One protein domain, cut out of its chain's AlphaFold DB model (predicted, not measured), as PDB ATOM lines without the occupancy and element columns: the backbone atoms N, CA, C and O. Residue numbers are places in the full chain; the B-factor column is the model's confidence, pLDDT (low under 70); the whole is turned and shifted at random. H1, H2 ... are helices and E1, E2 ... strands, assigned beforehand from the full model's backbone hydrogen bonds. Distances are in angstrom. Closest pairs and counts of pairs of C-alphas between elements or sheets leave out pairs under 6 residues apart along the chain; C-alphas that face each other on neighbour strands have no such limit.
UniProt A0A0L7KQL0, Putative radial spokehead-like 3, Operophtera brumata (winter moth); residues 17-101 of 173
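What this domain is: This is residues 17 to 101 of the 173 residues of the protein "Putative radial spokehead-like 3" of Operophtera brumata (winter moth) (UniProt A0A0L7KQL0). With little regular structure, this loose domain is a small hairpin, E1 and E2, with the short helix H1 near it and a long loop running out and folding back, whose residues 48 to 53 stick out. The printed part has 85 residues, only 14 in named elements, in the order H1, E1, E2; the class is mixed and the sheet antiparallel. The radius of gyration of the C-alphas is 15.7 A and the spans 56 by 30 by 22 A.

How they stand to each other: H1, residues 21 to 24, is too short for an O i to N i+4 pair; its one O i to N i+3 pair is not within range. E1, residues 75 to 79, and E2, residues 90 to 94, form an antiparallel hairpin at 152 degrees, with N 78 and O 91 within hydrogen-bond range at 2.8 A. The closest C-alphas of H1 and E2, Leu 24 and Ala 90, are 6.2 A apart.

Where its parts are: H1, 5.1 A long, begins at C-alpha 21 (43.248, -46.512, 60.341). E1 measures 13.6 A; E2, 13.5 A, ends at C-alpha 94 (53.056, -44.046, 44.662).

The domain as a whole: The C-alphas farthest apart, Asn 51 and Leu 83, are 56.2 A apart. The printed part has no cut; H1 to E1 is a long link. pLDDT is under 70 at residues 37 to 57 and 97 to 101.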
ATOM      1  N   ARG A  17      30.703 -48.619  55.018       88.56
ATOM      2  CA  ARG A  17      31.250 -48.393  56.353       88.56
ATOM      3  C   ARG A  17      32.749 -48.200  56.209       88.56
ATOM      4  O   ARG A  17      33.419 -49.052  55.636       88.56
ATOM      5  N   GLY A  18      33.254 -47.082  56.723       87.19
ATOM      6  CA  GLY A  18      34.683 -46.795  56.699       87.19
ATOM      7  C   GLY A  18      35.496 -47.870  57.423       87.19
ATOM      8  O   GLY A  18      35.031 -48.476  58.390       87.19
ATOM      9  N   HIS A  19      36.720 -48.079  56.951       90.19
ATOM     10  CA  HIS A  19      37.694 -48.960  57.588       90.19
ATOM     11  C   HIS A  19      38.485 -48.223  58.669       90.19
ATOM     12  O   HIS A  19      38.556 -46.990  58.682       90.19
ATOM     13  N   THR A  20      39.086 -48.975  59.593       91.19
ATOM     14  CA  THR A  20      39.919 -48.367  60.630       91.19
ATOM     15  C   THR A  20      41.244 -47.885  60.045       91.19
ATOM     16  O   THR A  20      41.712 -48.378  59.017       91.19
ATOM     17  N   LEU A  21      41.911 -46.958  60.738       88.88
ATOM     18  CA  LEU A  21      43.248 -46.512  60.341       88.88
ATOM     19  C   LEU A  21      44.242 -47.686  60.260       88.88
ATOM     20  O   LEU A  21      45.130 -47.675  59.417       88.88
ATOM     21  N   LYS A  22      44.074 -48.712  61.103       90.50
ATOM     22  CA  LYS A  22      44.906 -49.919  61.084       90.50
ATOM     23  C   LYS A  22      44.734 -50.701  59.781       90.50
ATOM     24  O   LYS A  22      45.732 -51.096  59.194       90.50
ATOM     25  N   ASP A  23      43.494 -50.878  59.337       91.31
ATOM     26  CA  ASP A  23      43.180 -51.603  58.102       91.31
ATOM     27  C   ASP A  23      43.738 -50.856  56.882       91.31
ATOM     28  O   ASP A  23      44.387 -51.443  56.022       91.31
ATOM     29  N   LEU A  24      43.569 -49.530  56.850       90.25
ATOM     30  CA  LEU A  24      44.047 -48.684  55.751       90.25
ATOM     31  C   LEU A  24      45.580 -48.585  55.663       90.25
ATOM     32  O   LEU A  24      46.102 -48.232  54.604       90.25
ATOM     33  N   LEU A  25      46.288 -48.856  56.764       89.75
ATOM     34  CA  LEU A  25      47.752 -48.859  56.844       89.75
ATOM     35  C   LEU A  25      48.367 -50.254  56.651       89.75
ATOM     36  O   LEU A  25      49.594 -50.365  56.691       89.75
ATOM     37  N   ASP A  26      47.558 -51.301  56.452       89.75
ATOM     38  CA  ASP A  26      48.073 -52.637  56.156       89.75
ATOM     39  C   ASP A  26      48.927 -52.594  54.878       89.75
ATOM     40  O   ASP A  26      48.504 -52.114  53.823       89.75
ATOM     41  N   THR A  27      50.149 -53.113  54.975       86.19
ATOM     42  CA  THR A  27      51.107 -53.199  53.870       86.19
ATOM     43  C   THR A  27      50.626 -54.069  52.713       86.19
ATOM     44  O   THR A  27      51.168 -53.947  51.615       86.19
ATOM     45  N   ASN A  28      49.623 -54.920  52.944       86.44
ATOM     46  CA  ASN A  28      48.973 -55.716  51.910       86.44
ATOM     47  C   ASN A  28      48.050 -54.882  51.008       86.44
ATOM     48  O   ASN A  28      47.688 -55.362  49.944       86.44
ATOM     49  N   LEU A  29      47.668 -53.657  51.403       86.38
ATOM     50  CA  LEU A  29      46.901 -52.696  50.589       86.38
ATOM     51  C   LEU A  29      45.588 -53.227  49.979       86.38
ATOM     52  O   LEU A  29      45.095 -52.698  48.985       86.38
ATOM     53  N   THR A  30      44.975 -54.231  50.602       88.12
ATOM     54  CA  THR A  30      43.734 -54.874  50.134       88.12
ATOM     55  C   THR A  30      42.501 -53.972  50.225       88.12
ATOM     56  O   THR A  30      41.511 -54.212  49.542       88.12
ATOM     57  N   TYR A  31      42.560 -52.921  51.047       89.25
ATOM     58  CA  TYR A  31      41.479 -51.947  51.239       89.25
ATOM     59  C   TYR A  31      41.547 -50.749  50.283       89.25
ATOM     60  O   TYR A  31      40.740 -49.827  50.393       89.25
ATOM     61  N   TRP A  32      42.507 -50.744  49.358       87.81
ATOM     62  CA  TRP A  32      42.668 -49.699  48.355       87.81
ATOM     63  C   TRP A  32      42.467 -50.284  46.965       87.81
ATOM     64  O   TRP A  32      42.986 -51.353  46.650       87.81
ATOM     65  N   VAL A  33      41.737 -49.555  46.125       86.06
ATOM     66  CA  VAL A  33      41.434 -49.954  44.750       86.06
ATOM     67  C   VAL A  33      41.709 -48.805  43.788       86.06
ATOM     68  O   VAL A  33      41.578 -47.629  44.150       86.06
ATOM     69  N   HIS A  34      42.054 -49.133  42.546       80.69
ATOM     70  CA  HIS A  34      42.155 -48.136  41.481       80.69
ATOM     71  C   HIS A  34      40.766 -47.596  41.120       80.69
ATOM     72  O   HIS A  34      39.900 -48.343  40.667       80.69
ATOM     73  N   HIS A  35      40.548 -46.291  41.296       73.19
ATOM     74  CA  HIS A  35      39.313 -45.612  40.872       73.19
ATOM     75  C   HIS A  35      39.408 -45.038  39.446       73.19
ATOM     76  O   HIS A  35      38.400 -44.666  38.859       73.19
ATOM     77  N   GLY A  36      40.619 -44.954  38.889       70.00
ATOM     78  CA  GLY A  36      40.878 -44.554  37.508       70.00
ATOM     79  C   GLY A  36      41.247 -45.754  36.640       70.00
ATOM     80  O   GLY A  36      41.673 -46.796  37.133       70.00
ATOM     81  N   ARG A  37      41.100 -45.603  35.323       66.69
ATOM     82  CA  ARG A  37      41.535 -46.618  34.356       66.69
ATOM     83  C   ARG A  37      43.059 -46.748  34.352       66.69
ATOM     84  O   ARG A  37      43.768 -45.745  34.337       66.69
ATOM     85  N   HIS A  38      43.544 -47.987  34.303       66.44
ATOM     86  CA  HIS A  38      44.965 -48.313  34.221       66.44
ATOM     87  C   HIS A  38      45.623 -47.709  32.966       66.44
ATOM     88  O   HIS A  38      45.074 -47.799  31.866       66.44
ATOM     89  N   ILE A  39      46.823 -47.139  33.111       64.88
ATOM     90  CA  ILE A  39      47.609 -46.615  31.984       64.88
ATOM     91  C   ILE A  39      48.360 -47.778  31.329       64.88
ATOM     92  O   ILE A  39      49.279 -48.357  31.899       64.88
ATOM     93  N   LEU A  40      47.960 -48.139  30.114       61.88
ATOM     94  CA  LEU A  40      48.587 -49.200  29.322       61.88
ATOM     95  C   LEU A  40      50.006 -48.789  28.892       61.88
ATOM     96  O   LEU A  40      50.309 -47.600  28.820       61.88
ATOM     97  N   LYS A  41      50.860 -49.755  28.510       53.62
ATOM     98  CA  LYS A  41      52.254 -49.505  28.062       53.62
ATOM     99  C   LYS A  41      52.379 -48.470  26.931       53.62
ATOM    100  O   LYS A  41      53.409 -47.827  26.794       53.62
ATOM    101  N   GLN A  42      51.316 -48.285  26.154       50.22
ATOM    102  CA  GLN A  42      51.194 -47.268  25.103       50.22
ATOM    103  C   GLN A  42      50.821 -45.857  25.608       50.22
ATOM    104  O   GLN A  42      50.512 -44.982  24.804       50.22
ATOM    105  N   GLY A  43      50.765 -45.635  26.924       55.34
ATOM    106  CA  GLY A  43      50.446 -44.339  27.531       55.34
ATOM    107  C   GLY A  43      48.967 -43.940  27.473       55.34
ATOM    108  O   GLY A  43      48.651 -42.763  27.610       55.34
ATOM    109  N   ARG A  44      48.048 -44.891  27.252       57.56
ATOM    110  CA  ARG A  44      46.595 -44.642  27.146       57.56
ATOM    111  C   ARG A  44      45.814 -45.447  28.179       57.56
ATOM    112  O   ARG A  44      46.210 -46.559  28.516       57.56
ATOM    113  N   THR A  45      44.680 -44.915  28.626       54.88
ATOM    114  CA  THR A  45      43.737 -45.593  29.539       54.88
ATOM    115  C   THR A  45      42.668 -46.418  28.816       54.88
ATOM    116  O   THR A  45      41.936 -47.183  29.440       54.88
ATOM    117  N   ILE A  46      42.588 -46.273  27.491       55.56
ATOM    118  CA  ILE A  46      41.787 -47.099  26.590       55.56
ATOM    119  C   ILE A  46      42.696 -47.676  25.511       55.56
ATOM    120  O   ILE A  46      43.618 -47.014  25.024       55.56
ATOM    121  N   TRP A  47      42.464 -48.936  25.166       53.28
ATOM    122  CA  TRP A  47      43.210 -49.597  24.112       53.28
ATOM    123  C   TRP A  47      42.736 -49.102  22.743       53.28
ATOM    124  O   TRP A  47      41.545 -49.142  22.455       53.28
ATOM    125  N   TRP A  48      43.661 -48.632  21.906       50.00
ATOM    126  CA  TRP A  48      43.404 -48.375  20.491       50.00
ATOM    127  C   TRP A  48      44.305 -49.302  19.678       50.00
ATOM    128  O   TRP A  48      45.511 -49.078  19.602       50.00
ATOM    129  N   ASN A  49      43.733 -50.374  19.131       50.56
ATOM    130  CA  ASN A  49      44.392 -51.247  18.162       50.56
ATOM    131  C   ASN A  49      43.319 -51.910  17.276       50.56
ATOM    132  O   ASN A  49      42.407 -52.526  17.830       50.56
ATOM    133  N   PRO A  50      43.427 -51.831  15.939       53.62
ATOM    134  CA  PRO A  50      42.487 -52.487  15.034       53.62
ATOM    135  C   PRO A  50      42.524 -54.031  15.046       53.62
ATOM    136  O   PRO A  50      41.566 -54.629  14.574       53.62
ATOM    137  N   ASN A  51      43.575 -54.687  15.575       57.31
ATOM    138  CA  ASN A  51      43.816 -56.124  15.326       57.31
ATOM    139  C   ASN A  51      44.051 -57.049  16.541       57.31
ATOM    140  O   ASN A  51      44.197 -58.250  16.330       57.31
ATOM    141  N   ALA A  52      44.102 -56.596  17.797       52.06
ATOM    142  CA  ALA A  52      44.278 -57.543  18.916       52.06
ATOM    143  C   ALA A  52      43.830 -56.992  20.270       52.06
ATOM    144  O   ALA A  52      44.137 -55.851  20.601       52.06
ATOM    145  N   GLY A  53      43.150 -57.829  21.063       55.00
ATOM    146  CA  GLY A  53      42.656 -57.536  22.408       55.00
ATOM    147  C   GLY A  53      43.654 -57.884  23.512       55.00
ATOM    148  O   GLY A  53      43.763 -59.038  23.919       55.00
ATOM    149  N   MET A  54      44.337 -56.872  24.047       51.50
ATOM    150  CA  MET A  54      44.942 -56.938  25.378       51.50
ATOM    151  C   MET A  54      44.104 -56.071  26.319       51.50
ATOM    152  O   MET A  54      44.167 -54.842  26.275       51.50
ATOM    153  N   THR A  55      43.281 -56.716  27.142       59.34
ATOM    154  CA  THR A  55      42.466 -56.061  28.171       59.34
ATOM    155  C   THR A  55      43.337 -55.824  29.401       59.34
ATOM    156  O   THR A  55      43.926 -56.763  29.931       59.34
ATOM    157  N   GLY A  56      43.457 -54.565  29.833       64.06
ATOM    158  CA  GLY A  56      44.089 -54.236  31.115       64.06
ATOM    159  C   GLY A  56      43.289 -54.797  32.301       64.06
ATOM    160  O   GLY A  56      42.156 -55.244  32.109       64.06
ATOM    161  N   PRO A  57      43.847 -54.771  33.523       69.00
ATOM    162  CA  PRO A  57      43.097 -55.168  34.708       69.00
ATOM    163  C   PRO A  57      41.794 -54.351  34.822       69.00
ATOM    164  O   PRO A  57      41.754 -53.192  34.384       69.00
ATOM    165  N   PRO A  58      40.708 -54.953  35.338       74.25
ATOM    166  CA  PRO A  58      39.427 -54.270  35.474       74.25
ATOM    167  C   PRO A  58      39.540 -53.023  36.368       74.25
ATOM    168  O   PRO A  58      40.479 -52.850  37.141       74.25
ATOM    169  N   LEU A  59      38.558 -52.122  36.278       76.31
ATOM    170  CA  LEU A  59      38.444 -51.046  37.265       76.31
ATOM    171  C   LEU A  59      38.236 -51.638  38.662       76.31
ATOM    172  O   LEU A  59      37.641 -52.706  38.807       76.31
ATOM    173  N   PHE A  60      38.708 -50.918  39.679       77.62
ATOM    174  CA  PHE A  60      38.691 -51.348  41.076       77.62
ATOM    175  C   PHE A  60      39.557 -52.567  41.407       77.62
ATOM    176  O   PHE A  60      39.364 -53.180  42.457       77.62
ATOM    177  N   THR A  61      40.543 -52.896  40.569       83.19
ATOM    178  CA  THR A  61      41.587 -53.850  40.958       83.19
ATOM    179  C   THR A  61      42.279 -53.373  42.246       83.19
ATOM    180  O   THR A  61      42.647 -52.190  42.336       83.19
ATOM    181  N   PRO A  62      42.424 -54.250  43.258       86.19
ATOM    182  CA  PRO A  62      43.135 -53.936  44.489       86.19
ATOM    183  C   PRO A  62      44.589 -53.554  44.230       86.19
ATOM    184  O   PRO A  62      45.278 -54.205  43.449       86.19
ATOM    185  N   LEU A  63      45.101 -52.572  44.973       84.75
ATOM    186  CA  LEU A  63      46.513 -52.168  44.866       84.75
ATOM    187  C   LEU A  63      47.492 -53.258  45.326       84.75
ATOM    188  O   LEU A  63      48.687 -53.174  45.055       84.75
ATOM    189  N   ALA A  64      46.988 -54.273  46.030       84.88
ATOM    190  CA  ALA A  64      47.721 -55.479  46.397       84.88
ATOM    191  C   ALA A  64      48.240 -56.262  45.178       84.88
ATOM    192  O   ALA A  64      49.228 -56.986  45.289       84.88
ATOM    193  N   GLU A  65      47.562 -56.134  44.034       83.69
ATOM    194  CA  GLU A  65      47.876 -56.854  42.797       83.69
ATOM    195  C   GLU A  65      48.877 -56.095  41.907       83.69
ATOM    196  O   GLU A  65      49.291 -56.611  40.869       83.69
ATOM    197  N   ASP A  66      49.294 -54.888  42.308       80.75
ATOM    198  CA  ASP A  66      50.204 -54.063  41.518       80.75
ATOM    199  C   ASP A  66      51.639 -54.620  41.504       80.75
ATOM    200  O   ASP A  66      52.175 -55.125  42.497       80.75
ATOM    201  N   GLU A  67      52.295 -54.468  40.353       80.94
ATOM    202  CA  GLU A  67      53.661 -54.936  40.138       80.94
ATOM    203  C   GLU A  67      54.663 -54.210  41.047       80.94
ATOM    204  O   GLU A  67      54.658 -52.987  41.201       80.94
ATOM    205  N   ARG A  68      55.566 -54.983  41.653       78.31
ATOM    206  CA  ARG A  68      56.605 -54.465  42.548       78.31
ATOM    207  C   ARG A  68      57.790 -53.979  41.720       78.31
ATOM    208  O   ARG A  68      58.408 -54.768  41.012       78.31
ATOM    209  N   VAL A  69      58.159 -52.709  41.856       71.69
ATOM    210  CA  VAL A  69      59.335 -52.142  41.181       71.69
ATOM    211  C   VAL A  69      60.557 -52.365  42.063       71.69
ATOM    212  O   VAL A  69      60.550 -51.986  43.231       71.69
ATOM    213  N   GLU A  70      61.585 -53.030  41.530       78.19
ATOM    214  CA  GLU A  70      62.843 -53.322  42.248       78.19
ATOM    215  C   GLU A  70      62.637 -54.058  43.588       78.19
ATOM    216  O   GLU A  70      63.388 -53.899  44.548       78.19
ATOM    217  N   GLY A  71      61.583 -54.875  43.678       77.69
ATOM    218  CA  GLY A  71      61.247 -55.585  44.909       77.69
ATOM    219  C   GLY A  71      60.649 -54.695  46.007       77.69
ATOM    220  O   GLY A  71      60.561 -55.140  47.155       77.69
ATOM    221  N   LEU A  72      60.201 -53.483  45.675       75.81
ATOM    222  CA  LEU A  72      59.421 -52.594  46.535       75.81
ATOM    223  C   LEU A  72      57.968 -52.533  46.057       75.81
ATOM    224  O   LEU A  72      57.678 -52.643  44.869       75.81
ATOM    225  N   ASN A  73      57.035 -52.350  46.991       78.19
ATOM    226  CA  ASN A  73      55.625 -52.196  46.634       78.19
ATOM    227  C   ASN A  73      55.435 -50.901  45.824       78.19
ATOM    228  O   ASN A  73      56.033 -49.873  46.161       78.19
ATOM    229  N   ALA A  74      54.571 -50.936  44.803       80.56
ATOM    230  CA  ALA A  74      54.239 -49.772  43.968       80.56
ATOM    231  C   ALA A  74      53.605 -48.610  44.756       80.56
ATOM    232  O   ALA A  74      53.628 -47.450  44.329       80.56
ATOM    233  N   TRP A  75      53.070 -48.922  45.936       84.31
ATOM    234  CA  TRP A  75      52.400 -47.991  46.826       84.31
ATOM    235  C   TRP A  75      52.892 -48.154  48.258       84.31
ATOM    236  O   TRP A  75      53.264 -49.239  48.705       84.31
ATOM    237  N   THR A  76      52.888 -47.055  49.001       85.75
ATOM    238  CA  THR A  76      53.218 -47.041  50.427       85.75
ATOM    239  C   THR A  76      52.160 -46.258  51.189       85.75
ATOM    240  O   THR A  76      51.937 -45.078  50.907       85.75
ATOM    241  N   ALA A  77      51.536 -46.906  52.174       88.69
ATOM    242  CA  ALA A  77      50.614 -46.267  53.104       88.69
ATOM    243  C   ALA A  77      51.381 -45.635  54.276       88.69
ATOM    244  O   ALA A  77      52.351 -46.195  54.796       88.69
ATOM    245  N   ARG A  78      50.966 -44.438  54.685       88.62
ATOM    246  CA  ARG A  78      51.556 -43.682  55.794       88.62
ATOM    247  C   ARG A  78      50.478 -42.997  56.609       88.62
ATOM    248  O   ARG A  78      49.439 -42.617  56.089       88.62
ATOM    249  N   VAL A  79      50.760 -42.782  57.886       91.81
ATOM    250  CA  VAL A  79      49.907 -41.960  58.740       91.81
ATOM    251  C   VAL A  79      50.254 -40.480  58.570       91.81
ATOM    252  O   VAL A  79      51.434 -40.129  58.496       91.81
ATOM    253  N   SER A  80      49.244 -39.612  58.526       89.25
ATOM    254  CA  SER A  80      49.436 -38.162  58.414       89.25
ATOM    255  C   SER A  80      50.057 -37.550  59.674       89.25
ATOM    256  O   SER A  80      50.875 -36.640  59.579       89.25
ATOM    257  N   THR A  81      49.704 -38.063  60.856       86.69
ATOM    258  CA  THR A  81      50.227 -37.603  62.148       86.69
ATOM    259  C   THR A  81      50.355 -38.749  63.144       86.69
ATOM    260  O   THR A  81      49.520 -39.647  63.193       86.69
ATOM    261  N   LYS A  82      51.408 -38.707  63.965       87.69
ATOM    262  CA  LYS A  82      51.602 -39.623  65.103       87.69
ATOM    263  C   LYS A  82      51.199 -38.998  66.444       87.69
ATOM    264  O   LYS A  82      51.153 -39.703  67.442       87.69
ATOM    265  N   LEU A  83      50.948 -37.686  66.469       90.44
ATOM    266  CA  LEU A  83      50.723 -36.915  67.699       90.44
ATOM    267  C   LEU A  83      49.252 -36.896  68.132       90.44
ATOM    268  O   LEU A  83      48.972 -36.805  69.319       90.44
ATOM    269  N   ALA A  84      48.327 -37.004  67.175       87.62
ATOM    270  CA  ALA A  84      46.885 -37.070  67.415       87.62
ATOM    271  C   ALA A  84      46.291 -38.259  66.636       87.62
ATOM    272  O   ALA A  84      45.766 -38.071  65.535       87.62
ATOM    273  N   PRO A  85      46.444 -39.501  67.142       84.00
ATOM    274  CA  PRO A  85      45.998 -40.707  66.438       84.00
ATOM    275  C   PRO A  85      44.488 -40.748  66.174       84.00
ATOM    276  O   PRO A  85      44.051 -41.389  65.225       84.00
ATOM    277  N   ASP A  86      43.700 -40.045  66.987       86.50
ATOM    278  CA  ASP A  86      42.245 -39.907  66.869       86.50
ATOM    279  C   ASP A  86      41.809 -39.127  65.619       86.50
ATOM    280  O   ASP A  86      40.709 -39.333  65.112       86.50
ATOM    281  N   ARG A  87      42.676 -38.247  65.103       86.31
ATOM    282  CA  ARG A  87      42.437 -37.429  63.898       86.31
ATOM    283  C   ARG A  87      43.392 -37.764  62.758       86.31
ATOM    284  O   ARG A  87      43.458 -37.044  61.761       86.31
ATOM    285  N   ALA A  88      44.177 -38.818  62.928       88.31
ATOM    286  CA  ALA A  88      45.153 -39.230  61.950       88.31
ATOM    287  C   ALA A  88      44.475 -39.804  60.700       88.31
ATOM    288  O   ALA A  88      43.503 -40.551  60.779       88.31
ATOM    289  N   LEU A  89      45.020 -39.460  59.535       89.38
ATOM    290  CA  LEU A  89      44.548 -39.920  58.233       89.38
ATOM    291  C   LEU A  89      45.552 -40.912  57.649       89.38
ATOM    292  O   LEU A  89      46.763 -40.737  57.813       89.38
ATOM    293  N   ALA A  90      45.061 -41.922  56.936       89.50
ATOM    294  CA  ALA A  90      45.902 -42.737  56.069       89.50
ATOM    295  C   ALA A  90      46.148 -41.983  54.758       89.50
ATOM    296  O   ALA A  90      45.216 -41.504  54.114       89.50
ATOM    297  N   VAL A  91      47.412 -41.880  54.371       87.00
ATOM    298  CA  VAL A  91      47.870 -41.262  53.130       87.00
ATOM    299  C   VAL A  91      48.573 -42.327  52.313       87.00
ATOM    300  O   VAL A  91      49.509 -42.967  52.795       87.00
ATOM    301  N   LEU A  92      48.147 -42.487  51.068       85.75
ATOM    302  CA  LEU A  92      48.770 -43.400  50.128       85.75
ATOM    303  C   LEU A  92      49.654 -42.625  49.146       85.75
ATOM    304  O   LEU A  92      49.250 -41.586  48.624       85.75
ATOM    305  N   ARG A  93      50.867 -43.123  48.896       80.25
ATOM    306  CA  ARG A  93      51.823 -42.524  47.954       80.25
ATOM    307  C   ARG A  93      52.339 -43.574  46.972       80.25
ATOM    308  O   ARG A  93      52.754 -44.646  47.408       80.25
ATOM    309  N   SER A  94      52.381 -43.233  45.683       80.62
ATOM    310  CA  SER A  94      53.056 -44.046  44.662       80.62
ATOM    311  C   SER A  94      54.579 -43.953  44.813       80.62
ATOM    312  O   SER A  94      55.133 -42.856  44.956       80.62
ATOM    313  N   SER A  95      55.253 -45.101  44.803       72.62
ATOM    314  CA  SER A  95      56.719 -45.202  44.751       72.62
ATOM    315  C   SER A  95      57.241 -45.176  43.312       72.62
ATOM    316  O   SER A  95      58.346 -44.695  43.082       72.62
ATOM    317  N   VAL A  96      56.424 -45.626  42.353       70.94
ATOM    318  CA  VAL A  96      56.752 -45.706  40.918       70.94
ATOM    319  C   VAL A  96      56.756 -44.332  40.257       70.94
ATOM    320  O   VAL A  96      57.590 -44.049  39.403       70.94
ATOM    321  N   TRP A  97      55.849 -43.454  40.686       67.56
ATOM    322  CA  TRP A  97      55.715 -42.107  40.142       67.56
ATOM    323  C   TRP A  97      55.903 -41.069  41.253       67.56
ATOM    324  O   TRP A  97      54.924 -40.628  41.871       67.56
ATOM    325  N   PRO A  98      57.152 -40.657  41.548       57.88
ATOM    326  CA  PRO A  98      57.414 -39.589  42.501       57.88
ATOM    327  C   PRO A  98      56.750 -38.288  42.028       57.88
ATOM    328  O   PRO A  98      57.228 -37.636  41.108       57.88
ATOM    329  N   GLY A  99      55.632 -37.915  42.656       53.22
ATOM    330  CA  GLY A  99      54.870 -36.712  42.300       53.22
ATOM    331  C   GLY A  99      53.571 -36.961  41.531       53.22
ATOM    332  O   GLY A  99      52.934 -35.985  41.141       53.22
ATOM    333  N   ALA A 100      53.137 -38.218  41.354       47.75
ATOM    334  CA  ALA A 100      51.793 -38.514  40.861       47.75
ATOM    335  C   ALA A 100      50.731 -37.968  41.829       47.75
ATOM    336  O   ALA A 100      50.362 -38.591  42.825       47.75
ATOM    337  N   VAL A 101      50.270 -36.760  41.531       46.38
ATOM    338  CA  VAL A 101      48.996 -36.223  41.993       46.38
ATOM    339  C   VAL A 101      47.884 -36.866  41.158       46.38
ATOM    340  O   VAL A 101      48.111 -37.139  39.978       46.38
TER     341      VAL A 101